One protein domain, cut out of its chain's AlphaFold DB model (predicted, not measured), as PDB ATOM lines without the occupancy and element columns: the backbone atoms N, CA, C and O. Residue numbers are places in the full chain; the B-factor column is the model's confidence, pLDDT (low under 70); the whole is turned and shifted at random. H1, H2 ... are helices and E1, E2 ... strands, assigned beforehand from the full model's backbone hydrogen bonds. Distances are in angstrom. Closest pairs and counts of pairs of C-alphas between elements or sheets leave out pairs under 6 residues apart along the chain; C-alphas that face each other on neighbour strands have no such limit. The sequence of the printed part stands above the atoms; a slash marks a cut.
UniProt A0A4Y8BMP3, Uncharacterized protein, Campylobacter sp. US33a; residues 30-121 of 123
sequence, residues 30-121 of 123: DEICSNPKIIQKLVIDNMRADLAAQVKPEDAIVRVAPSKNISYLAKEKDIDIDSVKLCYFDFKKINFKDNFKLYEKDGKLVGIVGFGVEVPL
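Overview. This is residues 30 to 121 of the 123 residues of an uncharacterized protein of Campylobacter sp. US33a (UniProt A0A4Y8BMP3). A strongly twisted sheet of five strands curls round one helix, H2, which lies in its hollow, with the short H1 on the same face. The small helices H3 and H4 lie off the sheet toward opposite ends of the long axis. The printed part has 92 residues, with four named helices and five named strands in the order H1, H2, H3, E1, H4, E2, E3, E4, E5; the sheet runs E1, E2, E3, E4, E5, all antiparallel. The class is mixed, helices and strands, and the whole is compact, with a radius of gyration of the C-alphas of 12.9 A, and elongated, with spans of 37 by 24 by 23 A.

Arrangement. The sheet has edge strands E1, residues 60 to 64, and E5, residues 117 to 120, and inner strands E2, residues 85 to 91, E3, residues 99 to 105, and E4, residues 108 to 113. E2 to E5 form a meander, each strand the antiparallel neighbour of the one before. E1 and E2 stand at 152 degrees, with N 61 and O 90 within hydrogen-bond range at 2.8 A. The hairpin E2 and E3 has N 85 and O 102 at 2.8 A, the hairpin E3 and E4 has N 112 and O 101 at 2.7 A, and the hairpin E4 and E5 has N 119 and O 111 at 2.8 A. H2, residues 36 to 46, is on the sheet, in two layers, helix on one face; its closest C-alphas to E4 are those of Leu 42 and Gly 111, 6.5 A. H1, residues 30 to 34, is on the same face at a height over the sheet of 7.2 A; the C-alphas of Cys 33 and Cys 87 are its closest to E2, 5.7 A. H3, residues 49 to 52, is not on the sheet but is close to H2, not clearly touching, with the C-alphas of Ile 44 and Ala 52 closest at 5.3 A. H4, residues 71 to 77, is only just not on the sheet, with 4 pairs of C-alphas within 10 A, and is apart from E3. Every O i to N i+4 pair is within hydrogen-bond range in H1 and H4; H2 has 5 of 7, and H3 is too short for one.

Along the chain. H1 begins at C-alpha 30 (-24.365, 4.803, 137.431). H2 is 14.4 A long, E2 19.7 A, E3 19.3 A and E4 16.4 A. E5 ends at C-alpha 120 (-26.603, 22.984, 131.930).

Size, cuts and confidence. The C-alphas farthest apart are those of Asp 78 and Lys 93, 37.2 A. The printed part has no cut, and no link is long. The mean pLDDT of the printed part is 82.2; residues 30, 66 to 71, 95 to 98 and 115 are under 70.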
ATOM      1  N   ASP A  30     -22.968   5.227 137.381       64.50
ATOM      2  CA  ASP A  30     -24.365   4.803 137.431       64.50
ATOM      3  C   ASP A  30     -25.261   5.795 138.196       64.50
ATOM      4  O   ASP A  30     -26.437   5.945 137.857       64.50
ATOM      5  N   GLU A  31     -24.734   6.520 139.188       75.00
ATOM      6  CA  GLU A  31     -25.480   7.496 139.995       75.00
ATOM      7  C   GLU A  31     -25.828   8.757 139.197       75.00
ATOM      8  O   GLU A  31     -26.954   9.254 139.287       75.00
ATOM      9  N   ILE A  32     -24.906   9.258 138.364       79.56
ATOM     10  CA  ILE A  32     -25.199  10.408 137.495       79.56
ATOM     11  C   ILE A  32     -26.280  10.019 136.484       79.56
ATOM     12  O   ILE A  32     -27.296  10.706 136.350       79.56
ATOM     13  N   CYS A  33     -26.098   8.900 135.778       82.50
ATOM     14  CA  CYS A  33     -27.063   8.483 134.767       82.50
ATOM     15  C   CYS A  33     -28.422   8.103 135.382       82.50
ATOM     16  O   CYS A  33     -29.430   8.213 134.695       82.50
ATOM     17  N   SER A  34     -28.496   7.681 136.648       85.56
ATOM     18  CA  SER A  34     -29.764   7.344 137.319       85.56
ATOM     19  C   SER A  34     -30.401   8.495 138.107       85.56
ATOM     20  O   SER A  34     -31.474   8.317 138.687       85.56
ATOM     21  N   ASN A  35     -29.809   9.694 138.099       89.06
ATOM     22  CA  ASN A  35     -30.331  10.833 138.848       89.06
ATOM     23  C   ASN A  35     -31.680  11.336 138.275       89.06
ATOM     24  O   ASN A  35     -31.729  11.810 137.133       89.06
ATOM     25  N   PRO A  36     -32.769  11.358 139.070       90.12
ATOM     26  CA  PRO A  36     -34.087  11.787 138.595       90.12
ATOM     27  C   PRO A  36     -34.143  13.225 138.065       90.12
ATOM     28  O   PRO A  36     -34.885  13.499 137.122       90.12
ATOM     29  N   LYS A  37     -33.355  14.154 138.630       90.88
ATOM     30  CA  LYS A  37     -33.302  15.546 138.148       90.88
ATOM     31  C   LYS A  37     -32.658  15.630 136.767       90.88
ATOM     32  O   LYS A  37     -33.119  16.400 135.929       90.88
ATOM     33  N   ILE A  38     -31.618  14.829 136.525       90.25
ATOM     34  CA  ILE A  38     -30.954  14.747 135.216       90.25
ATOM     35  C   ILE A  38     -31.922  14.174 134.187       90.25
ATOM     36  O   ILE A  38     -32.091  14.766 133.125       90.25
ATOM     37  N   ILE A  39     -32.606  13.075 134.516       90.50
ATOM     38  CA  ILE A  39     -33.596  12.453 133.627       90.50
ATOM     39  C   ILE A  39     -34.713  13.446 133.286       90.50
ATOM     40  O   ILE A  39     -35.054  13.605 132.114       90.50
ATOM     41  N   GLN A  40     -35.249  14.158 134.283       92.69
ATOM     42  CA  GLN A  40     -36.272  15.177 134.053       92.69
ATOM     43  C   GLN A  40     -35.767  16.261 133.091       92.69
ATOM     44  O   GLN A  40     -36.358  16.468 132.036       92.69
ATOM     45  N   LYS A  41     -34.646  16.908 133.428       91.25
ATOM     46  CA  LYS A  41     -34.160  18.101 132.723       91.25
ATOM     47  C   LYS A  41     -33.596  17.797 131.338       91.25
ATOM     48  O   LYS A  41     -33.768  18.580 130.409       91.25
ATOM     49  N   LEU A  42     -32.887  16.681 131.193       89.81
ATOM     50  CA  LEU A  42     -32.189  16.349 129.955       89.81
ATOM     51  C   LEU A  42     -33.066  15.565 128.987       89.81
ATOM     52  O   LEU A  42     -32.952  15.746 127.777       89.81
ATOM     53  N   VAL A  43     -33.945  14.715 129.513       89.69
ATOM     54  CA  VAL A  43     -34.718  13.779 128.701       89.69
ATOM     55  C   VAL A  43     -36.168  14.234 128.616       89.69
ATOM     56  O   VAL A  43     -36.606  14.610 127.535       89.69
ATOM     57  N   ILE A  44     -36.899  14.255 129.736       90.75
ATOM     58  CA  ILE A  44     -38.357  14.479 129.749       90.75
ATOM     59  C   ILE A  44     -38.723  15.892 129.280       90.75
ATOM     60  O   ILE A  44     -39.585  16.035 128.414       90.75
ATOM     61  N   ASP A  45     -38.036  16.924 129.773       91.19
ATOM     62  CA  ASP A  45     -38.286  18.327 129.403       91.19
ATOM     63  C   ASP A  45     -37.982  18.616 127.922       91.19
ATOM     64  O   ASP A  45     -38.506  19.571 127.350       91.19
ATOM     65  N   ASN A  46     -37.157  17.775 127.286       87.44
ATOM     66  CA  ASN A  46     -36.812  17.874 125.866       87.44
ATOM     67  C   ASN A  46     -37.650  16.934 124.977       87.44
ATOM     68  O   ASN A  46     -37.462  16.909 123.759       87.44
ATOM     69  N   MET A  47     -38.590  16.172 125.547       86.81
ATOM     70  CA  MET A  47     -39.553  15.391 124.770       86.81
ATOM     71  C   MET A  47     -40.693  16.265 124.233       86.81
ATOM     72  O   MET A  47     -40.976  17.364 124.709       86.81
ATOM     73  N   ARG A  48     -41.443  15.723 123.268       87.50
ATOM     74  CA  ARG A  48     -42.746  16.282 122.881       87.50
ATOM     75  C   ARG A  48     -43.688  16.278 124.096       87.50
ATOM     76  O   ARG A  48     -43.753  15.284 124.816       87.50
ATOM     77  N   ALA A  49     -44.435  17.362 124.301       90.56
ATOM     78  CA  ALA A  49     -45.210  17.593 125.528       90.56
ATOM     79  C   ALA A  49     -46.226  16.484 125.876       90.56
ATOM     80  O   ALA A  49     -46.412  16.155 127.044       90.56
ATOM     81  N   ASP A  50     -46.868  15.878 124.877       89.50
ATOM     82  CA  ASP A  50     -47.793  14.752 125.061       89.50
ATOM     83  C   ASP A  50     -47.084  13.470 125.521       89.50
ATOM     84  O   ASP A  50     -47.672  12.689 126.263       89.50
ATOM     85  N   LEU A  51     -45.836  13.244 125.097       89.19
ATOM     86  CA  LEU A  51     -45.009  12.122 125.546       89.19
ATOM     87  C   LEU A  51     -44.460  12.382 126.951       89.19
ATOM     88  O   LEU A  51     -44.552  11.503 127.802       89.19
ATOM     89  N   ALA A  52     -43.972  13.600 127.208       91.06
ATOM     90  CA  ALA A  52     -43.481  14.020 128.520       91.06
ATOM     91  C   ALA A  52     -44.548  13.849 129.616       91.06
ATOM     92  O   ALA A  52     -44.251  13.383 130.708       91.06
ATOM     93  N   ALA A  53     -45.815  14.147 129.305       91.94
ATOM     94  CA  ALA A  53     -46.932  13.987 130.237       91.94
ATOM     95  C   ALA A  53     -47.248  12.522 130.613       91.94
ATOM     96  O   ALA A  53     -48.022  12.286 131.541       91.94
ATOM     97  N   GLN A  54     -46.696  11.541 129.891       90.06
ATOM     98  CA  GLN A  54     -46.960  10.111 130.094       90.06
ATOM     99  C   GLN A  54     -45.871   9.389 130.892       90.06
ATOM    100  O   GLN A  54     -46.037   8.205 131.184       90.06
ATOM    101  N   VAL A  55     -44.770  10.065 131.225       91.19
ATOM    102  CA  VAL A  55     -43.609   9.453 131.879       91.19
ATOM    103  C   VAL A  55     -43.147  10.264 133.074       91.19
ATOM    104  O   VAL A  55     -43.354  11.474 133.150       91.19
ATOM    105  N   LYS A  56     -42.488   9.582 134.003       93.44
ATOM    106  CA  LYS A  56     -41.774  10.190 135.120       93.44
ATOM    107  C   LYS A  56     -40.317   9.737 135.131       93.44
ATOM    108  O   LYS A  56     -40.013   8.697 134.544       93.44
ATOM    109  N   PRO A  57     -39.411  10.466 135.802       91.75
ATOM    110  CA  PRO A  57     -38.006  10.079 135.872       91.75
ATOM    111  C   PRO A  57     -37.779   8.629 136.317       91.75
ATOM    112  O   PRO A  57     -36.954   7.933 135.734       91.75
ATOM    113  N   GLU A  58     -38.548   8.148 137.296       92.31
ATOM    114  CA  GLU A  58     -38.469   6.781 137.818       92.31
ATOM    115  C   GLU A  58     -38.887   5.683 136.822       92.31
ATOM    116  O   GLU A  58     -38.572   4.512 137.034       92.31
ATOM    117  N   ASP A  59     -39.569   6.039 135.730       89.50
ATOM    118  CA  ASP A  59     -39.962   5.094 134.680       89.50
ATOM    119  C   ASP A  59     -38.815   4.800 133.694       89.50
ATOM    120  O   ASP A  59     -38.929   3.889 132.864       89.50
ATOM    121  N   ALA A  60     -37.723   5.570 133.762       88.75
ATOM    122  CA  ALA A  60     -36.582   5.426 132.873       88.75
ATOM    123  C   ALA A  60     -35.754   4.180 133.217       88.75
ATOM    124  O   ALA A  60     -35.257   4.005 134.328       88.75
ATOM    125  N   ILE A  61     -35.531   3.329 132.218       87.25
ATOM    126  CA  ILE A  61     -34.517   2.278 132.260       87.25
ATOM    127  C   ILE A  61     -33.210   2.890 131.766       87.25
ATOM    128  O   ILE A  61     -33.080   3.248 130.592       87.25
ATOM    129  N   VAL A  62     -32.241   2.990 132.669       85.31
ATOM    130  CA  VAL A  62     -30.945   3.617 132.415       85.31
ATOM    131  C   VAL A  62     -29.914   2.561 132.030       85.31
ATOM    132  O   VAL A  62     -29.836   1.498 132.643       85.31
ATOM    133  N   ARG A  63     -29.110   2.847 131.003       84.38
ATOM    134  CA  ARG A  63     -27.934   2.046 130.638       84.38
ATOM    135  C   ARG A  63     -26.742   2.962 130.406       84.38
ATOM    136  O   ARG A  63     -26.831   3.874 129.586       84.38
ATOM    137  N   VAL A  64     -25.620   2.679 131.059       81.62
ATOM    138  CA  VAL A  64     -24.353   3.377 130.816       81.62
ATOM    139  C   VAL A  64     -23.628   2.718 129.644       81.62
ATOM    140  O   VAL A  64     -23.550   1.492 129.539       81.62
ATOM    141  N   ALA A  65     -23.140   3.528 128.708       74.62
ATOM    142  CA  ALA A  65     -22.398   3.051 127.554       74.62
ATOM    143  C   ALA A  65     -20.898   2.928 127.847       74.62
ATOM    144  O   ALA A  65     -20.343   3.777 128.543       74.62
ATOM    145  N   PRO A  66     -20.188   1.985 127.204       68.12
ATOM    146  CA  PRO A  66     -18.732   2.010 127.198       68.12
ATOM    147  C   PRO A  66     -18.200   3.264 126.474       68.12
ATOM    148  O   PRO A  66     -18.679   3.631 125.397       68.12
ATOM    149  N   SER A  67     -17.146   3.870 127.029       62.72
ATOM    150  CA  SER A  67     -16.554   5.166 126.631       62.72
ATOM    151  C   SER A  67     -16.051   5.272 125.180       62.72
ATOM    152  O   SER A  67     -15.779   6.362 124.676       62.72
ATOM    153  N   LYS A  68     -15.968   4.154 124.446       61.91
ATOM    154  CA  LYS A  68     -15.378   4.087 123.095       61.91
ATOM    155  C   LYS A  68     -16.104   4.927 122.027       61.91
ATOM    156  O   LYS A  68     -15.503   5.222 121.000       61.91
ATOM    157  N   ASN A  69     -17.351   5.350 122.263       61.34
ATOM    158  CA  ASN A  69     -18.154   6.139 121.311       61.34
ATOM    159  C   ASN A  69     -18.065   7.669 121.500       61.34
ATOM    160  O   ASN A  69     -18.848   8.413 120.904       61.34
ATOM    161  N   ILE A  70     -17.147   8.152 122.339       68.75
ATOM    162  CA  ILE A  70     -17.177   9.532 122.843       68.75
ATOM    163  C   ILE A  70     -16.031  10.413 122.303       68.75
ATOM    164  O   ILE A  70     -16.093  11.642 122.367       68.75
ATOM    165  N   SER A  71     -15.036   9.801 121.657       66.00
ATOM    166  CA  SER A  71     -13.788  10.446 121.218       66.00
ATOM    167  C   SER A  71     -13.958  11.675 120.319       66.00
ATOM    168  O   SER A  71     -13.171  12.614 120.419       66.00
ATOM    169  N   TYR A  72     -14.980  11.706 119.459       73.12
ATOM    170  CA  TYR A  72     -15.222  12.856 118.582       73.12
ATOM    171  C   TYR A  72     -15.710  14.088 119.353       73.12
ATOM    172  O   TYR A  72     -15.185  15.179 119.151       73.12
ATOM    173  N   LEU A  73     -16.672  13.904 120.266       74.19
ATOM    174  CA  LEU A  73     -17.209  15.000 121.074       74.19
ATOM    175  C   LEU A  73     -16.120  15.584 121.975       74.19
ATOM    176  O   LEU A  73     -15.984  16.802 122.050       74.19
ATOM    177  N   ALA A  74     -15.345  14.703 122.615       79.06
ATOM    178  CA  ALA A  74     -14.267  15.103 123.507       79.06
ATOM    179  C   ALA A  74     -13.268  16.031 122.802       79.06
ATOM    180  O   ALA A  74     -12.933  17.108 123.289       79.06
ATOM    181  N   LYS A  75     -12.890  15.653 121.577       81.12
ATOM    182  CA  LYS A  75     -11.978  16.421 120.733       81.12
ATOM    183  C   LYS A  75     -12.566  17.744 120.233       81.12
ATOM    184  O   LYS A  75     -11.845  18.730 120.179       81.12
ATOM    185  N   GLU A  76     -13.831  17.768 119.811       81.75
ATOM    186  CA  GLU A  76     -14.467  18.986 119.282       81.75
ATOM    187  C   GLU A  76     -14.654  20.054 120.367       81.75
ATOM    188  O   GLU A  76     -14.514  21.246 120.101       81.75
ATOM    189  N   LYS A  77     -14.971  19.620 121.588       76.50
ATOM    190  CA  LYS A  77     -15.306  20.501 122.710       76.50
ATOM    191  C   LYS A  77     -14.130  20.811 123.634       76.50
ATOM    192  O   LYS A  77     -14.330  21.568 124.577       76.50
ATOM    193  N   ASP A  78     -12.948  20.265 123.341       82.94
ATOM    194  CA  ASP A  78     -11.744  20.373 124.176       82.94
ATOM    195  C   ASP A  78     -12.007  19.935 125.629       82.94
ATOM    196  O   ASP A  78     -11.714  20.642 126.589       82.94
ATOM    197  N   ILE A  79     -12.643  18.768 125.778       82.50
ATOM    198  CA  ILE A  79     -12.977  18.165 127.074       82.50
ATOM    199  C   ILE A  79     -12.236  16.842 127.241       82.50
ATOM    200  O   ILE A  79     -12.003  16.115 126.270       82.50
ATOM    201  N   ASP A  80     -11.893  16.517 128.486       83.06
ATOM    202  CA  ASP A  80     -11.287  15.231 128.811       83.06
ATOM    203  C   ASP A  80     -12.251  14.099 128.437       83.06
ATOM    204  O   ASP A  80     -13.406  14.080 128.868       83.06
ATOM    205  N   ILE A  81     -11.786  13.154 127.621       80.44
ATOM    206  CA  ILE A  81     -12.599  12.031 127.153       80.44
ATOM    207  C   ILE A  81     -13.114  11.179 128.316       80.44
ATOM    208  O   ILE A  81     -14.226  10.657 128.227       80.44
ATOM    209  N   ASP A  82     -12.350  11.092 129.405       78.50
ATOM    210  CA  ASP A  82     -12.706  10.301 130.584       78.50
ATOM    211  C   ASP A  82     -13.753  11.006 131.466       78.50
ATOM    212  O   ASP A  82     -14.486  10.350 132.213       78.50
ATOM    213  N   SER A  83     -13.907  12.328 131.311       78.56
ATOM    214  CA  SER A  83     -14.962  13.116 131.969       78.56
ATOM    215  C   SER A  83     -16.337  12.948 131.319       78.56
ATOM    216  O   SER A  83     -17.357  13.328 131.899       78.56
ATOM    217  N   VAL A  84     -16.392  12.388 130.106       82.00
ATOM    218  CA  VAL A  84     -17.647  12.254 129.373       82.00
ATOM    219  C   VAL A  84     -18.297  10.909 129.667       82.00
ATOM    220  O   VAL A  84     -17.747   9.840 129.406       82.00
ATOM    221  N   LYS A  85     -19.539  10.964 130.136       83.62
ATOM    222  CA  LYS A  85     -20.398   9.812 130.395       83.62
ATOM    223  C   LYS A  85     -21.497   9.745 129.338       83.62
ATOM    224  O   LYS A  85     -22.078  10.758 128.955       83.62
ATOM    225  N   LEU A  86     -21.785   8.555 128.823       84.75
ATOM    226  CA  LEU A  86     -22.839   8.346 127.826       84.75
ATOM    227  C   LEU A  86     -23.952   7.509 128.456       84.75
ATOM    228  O   LEU A  86     -23.744   6.339 128.776       84.75
ATOM    229  N   CYS A  87     -25.126   8.116 128.606       84.56
ATOM    230  CA  CYS A  87     -26.303   7.492 129.193       84.56
ATOM    231  C   CYS A  87     -27.342   7.212 128.096       84.56
ATOM    232  O   CYS A  87     -27.681   8.079 127.281       84.56
ATOM    233  N   TYR A  88     -27.888   6.001 128.091       84.12
ATOM    234  CA  TYR A  88     -29.067   5.646 127.310       84.12
ATOM    235  C   TYR A  88     -30.273   5.556 128.237       84.12
ATOM    236  O   TYR A  88     -30.233   4.837 129.236       84.12
ATOM    237  N   PHE A  89     -31.353   6.232 127.858       84.56
ATOM    238  CA  PHE A  89     -32.617   6.234 128.586       84.56
ATOM    239  C   PHE A  89     -33.697   5.588 127.731       84.56
ATOM    240  O   PHE A  89     -33.847   5.925 126.558       84.56
ATOM    241  N   ASP A  90     -34.437   4.653 128.312       84.12
ATOM    242  CA  ASP A  90     -35.524   3.945 127.642       84.12
ATOM    243  C   ASP A  90     -36.779   3.993 128.519       84.12
ATOM    244  O   ASP A  90     -36.708   3.733 129.719       84.12
ATOM    245  N   PHE A  91     -37.930   4.320 127.934       84.62
ATOM    246  CA  PHE A  91     -39.210   4.363 128.639       84.62
ATOM    247  C   PHE A  91     -40.113   3.279 128.073       84.62
ATOM    248  O   PHE A  91     -40.456   3.283 126.886       84.62
ATOM    249  N   LYS A  92     -40.558   2.350 128.927       76.31
ATOM    250  CA  LYS A  92     -41.484   1.296 128.496       76.31
ATOM    251  C   LYS A  92     -42.715   1.952 127.863       76.31
ATOM    252  O   LYS A  92     -43.444   2.658 128.551       76.31
ATOM    253  N   LYS A  93     -42.975   1.631 126.586       71.75
ATOM    254  CA  LYS A  93     -44.089   2.109 125.729       71.75
ATOM    255  C   LYS A  93     -43.827   3.389 124.924       71.75
ATOM    256  O   LYS A  93     -44.668   3.717 124.089       71.75
ATOM    257  N   ILE A  94     -42.681   4.051 125.077       77.56
ATOM    258  CA  ILE A  94     -42.266   5.140 124.185       77.56
ATOM    259  C   ILE A  94     -41.059   4.661 123.385       77.56
ATOM    260  O   ILE A  94     -39.999   4.404 123.939       77.56
ATOM    261  N   ASN A  95     -41.211   4.531 122.064       68.75
ATOM    262  CA  ASN A  95     -40.074   4.237 121.193       68.75
ATOM    263  C   ASN A  95     -39.263   5.521 120.990       68.75
ATOM    264  O   ASN A  95     -39.458   6.246 120.016       68.75
ATOM    265  N   PHE A  96     -38.403   5.810 121.958       66.88
ATOM    266  CA  PHE A  96     -37.500   6.945 121.951       66.88
ATOM    267  C   PHE A  96     -36.070   6.431 121.763       66.88
ATOM    268  O   PHE A  96     -35.622   5.549 122.491       66.88
ATOM    269  N   LYS A  97     -35.372   6.926 120.738       61.84
ATOM    270  CA  LYS A  97     -34.010   6.500 120.387       61.84
ATOM    271  C   LYS A  97     -33.082   7.703 120.290       61.84
ATOM    272  O   LYS A  97     -32.466   7.907 119.249       61.84
ATOM    273  N   ASP A  98     -32.985   8.477 121.363       66.38
ATOM    274  CA  ASP A  98     -31.893   9.435 121.498       66.38
ATOM    275  C   ASP A  98     -30.911   8.984 122.572       66.38
ATOM    276  O   ASP A  98     -31.259   8.345 123.568       66.38
ATOM    277  N   ASN A  99     -29.651   9.312 122.321       72.56
ATOM    278  CA  ASN A  99     -28.542   9.019 123.206       72.56
ATOM    279  C   ASN A  99     -28.110  10.338 123.828       72.56
ATOM    280  O   ASN A  99     -27.895  11.309 123.101       72.56
ATOM    281  N   PHE A 100     -27.933  10.360 125.141       83.62
ATOM    282  CA  PHE A 100     -27.598  11.583 125.850       83.62
ATOM    283  C   PHE A 100     -26.206  11.473 126.435       83.62
ATOM    284  O   PHE A 100     -25.840  10.468 127.044       83.62
ATOM    285  N   LYS A 101     -25.414  12.517 126.232       86.31
ATOM    286  CA  LYS A 101     -24.047  12.589 126.748       86.31
ATOM    287  C   LYS A 101     -24.028  13.571 127.901       86.31
ATOM    288  O   LYS A 101     -24.686  14.601 127.825       86.31
ATOM    289  N   LEU A 102     -23.278  13.254 128.935       87.56
ATOM    290  CA  LEU A 102     -23.024  14.093 130.092       87.56
ATOM    291  C   LEU A 102     -21.524  14.332 130.166       87.56
ATOM    292  O   LEU A 102     -20.752  13.423 129.880       87.56
ATOM    293  N   TYR A 103     -21.103  15.527 130.534       86.19
ATOM    294  CA  TYR A 103     -19.701  15.816 130.804       86.19
ATOM    295  C   TYR A 103     -19.588  16.926 131.838       86.19
ATOM    296  O   TYR A 103     -20.525  17.705 132.027       86.19
ATOM    297  N   GLU A 104     -18.448  16.996 132.513       82.12
ATOM    298  CA  GLU A 104     -18.158  18.092 133.428       82.12
ATOM    299  C   GLU A 104     -17.437  19.227 132.694       82.12
ATOM    300  O   GLU A 104     -16.496  19.006 131.932       82.12
ATOM    301  N   LYS A 105     -17.885  20.460 132.927       81.56
ATOM    302  CA  LYS A 105     -17.258  21.682 132.428       81.56
ATOM    303  C   LYS A 105     -17.279  22.742 133.514       81.56
ATOM    304  O   LYS A 105     -18.342  23.072 134.033       81.56
ATOM    305  N   ASP A 106     -16.107  23.274 133.850       82.94
ATOM    306  CA  ASP A 106     -15.944  24.317 134.870       82.94
ATOM    307  C   ASP A 106     -16.583  23.945 136.229       82.94
ATOM    308  O   ASP A 106     -17.199  24.781 136.893       82.94
ATOM    309  N   GLY A 107     -16.485  22.668 136.629       78.75
ATOM    310  CA  GLY A 107     -17.077  22.156 137.871       78.75
ATOM    311  C   GLY A 107     -18.594  21.956 137.822       78.75
ATOM    312  O   GLY A 107     -19.230  21.811 138.867       78.75
ATOM    313  N   LYS A 108     -19.207  22.011 136.633       83.75
ATOM    314  CA  LYS A 108     -20.650  21.842 136.435       83.75
ATOM    315  C   LYS A 108     -20.944  20.722 135.458       83.75
ATOM    316  O   LYS A 108     -20.278  20.585 134.434       83.75
ATOM    317  N   LEU A 109     -22.006  19.972 135.732       86.44
ATOM    318  CA  LEU A 109     -22.474  18.943 134.820       86.44
ATOM    319  C   LEU A 109     -23.248  19.572 133.652       86.44
ATOM    320  O   LEU A 109     -24.162  20.380 133.838       86.44
ATOM    321  N   VAL A 110     -22.891  19.176 132.436       89.75
ATOM    322  CA  VAL A 110     -23.529  19.605 131.192       89.75
ATOM    323  C   VAL A 110     -24.015  18.373 130.446       89.75
ATOM    324  O   VAL A 110     -23.267  17.423 130.235       89.75
ATOM    325  N   GLY A 111     -25.281  18.388 130.037       90.25
ATOM    326  CA  GLY A 111     -25.846  17.368 129.168       90.25
ATOM    327  C   GLY A 111     -25.907  17.821 127.715       90.25
ATOM    328  O   GLY A 111     -26.062  19.003 127.430       90.25
ATOM    329  N   ILE A 112     -25.807  16.881 126.783       87.50
ATOM    330  CA  ILE A 112     -25.976  17.116 125.350       87.50
ATOM    331  C   ILE A 112     -27.181  16.329 124.850       87.50
ATOM    332  O   ILE A 112     -27.237  15.105 125.010       87.50
ATOM    333  N   VAL A 113     -28.097  17.042 124.192       84.06
ATOM    334  CA  VAL A 113     -29.302  16.500 123.553       84.06
ATOM    335  C   VAL A 113     -29.219  16.641 122.027       84.06
ATOM    336  O   VAL A 113     -28.705  17.637 121.506       84.06
ATOM    337  N   GLY A 114     -29.734  15.648 121.291       74.62
ATOM    338  CA  GLY A 114     -29.895  15.697 119.830       74.62
ATOM    339  C   GLY A 114     -28.631  16.115 119.059       74.62
ATOM    340  O   GLY A 114     -27.571  15.507 119.197       74.62
ATOM    341  N   PHE A 115     -28.737  17.174 118.246       68.75
ATOM    342  CA  PHE A 115     -27.666  17.706 117.381       68.75
ATOM    343  C   PHE A 115     -26.568  18.499 118.123       68.75
ATOM    344  O   PHE A 115     -26.022  19.454 117.577       68.75
ATOM    345  N   GLY A 116     -26.234  18.135 119.361       73.56
ATOM    346  CA  GLY A 116     -25.166  18.811 120.104       73.56
ATOM    347  C   GLY A 116     -25.625  20.025 120.913       73.56
ATOM    348  O   GLY A 116     -24.798  20.875 121.241       73.56
ATOM    349  N   VAL A 117     -26.921  20.129 121.227       83.81
ATOM    350  CA  VAL A 117     -27.439  21.207 122.077       83.81
ATOM    351  C   VAL A 117     -27.025  20.936 123.521       83.81
ATOM    352  O   VAL A 117     -27.320  19.871 124.058       83.81
ATOM    353  N   GLU A 118     -26.335  21.896 124.136       89.19
ATOM    354  CA  GLU A 118     -25.869  21.815 125.522       89.19
ATOM    355  C   GLU A 118     -26.938  22.318 126.496       89.19
ATOM    356  O   GLU A 118     -27.497  23.403 126.331       89.19
ATOM    357  N   VAL A 119     -27.190  21.527 127.535       88.94
ATOM    358  CA  VAL A 119     -28.140  21.803 128.608       88.94
ATOM    359  C   VAL A 119     -27.370  21.799 129.931       88.94
ATOM    360  O   VAL A 119     -26.899  20.741 130.354       88.94
ATOM    361  N   PRO A 120     -27.218  22.947 130.609       89.19
ATOM    362  CA  PRO A 120     -26.603  22.984 131.930       89.19
ATOM    363  C   PRO A 120     -27.499  22.272 132.950       89.19
ATOM    364  O   PRO A 120     -28.707  22.527 133.029       89.19
ATOM    365  N   LEU A 121     -26.916  21.385 133.751       84.50
ATOM    366  CA  LEU A 121     -27.622  20.601 134.759       84.50
ATOM    367  C   LEU A 121     -27.321  21.197 136.140       84.50
ATOM    368  O   LEU A 121     -26.341  20.850 136.786       84.50
TER     369      LEU A 121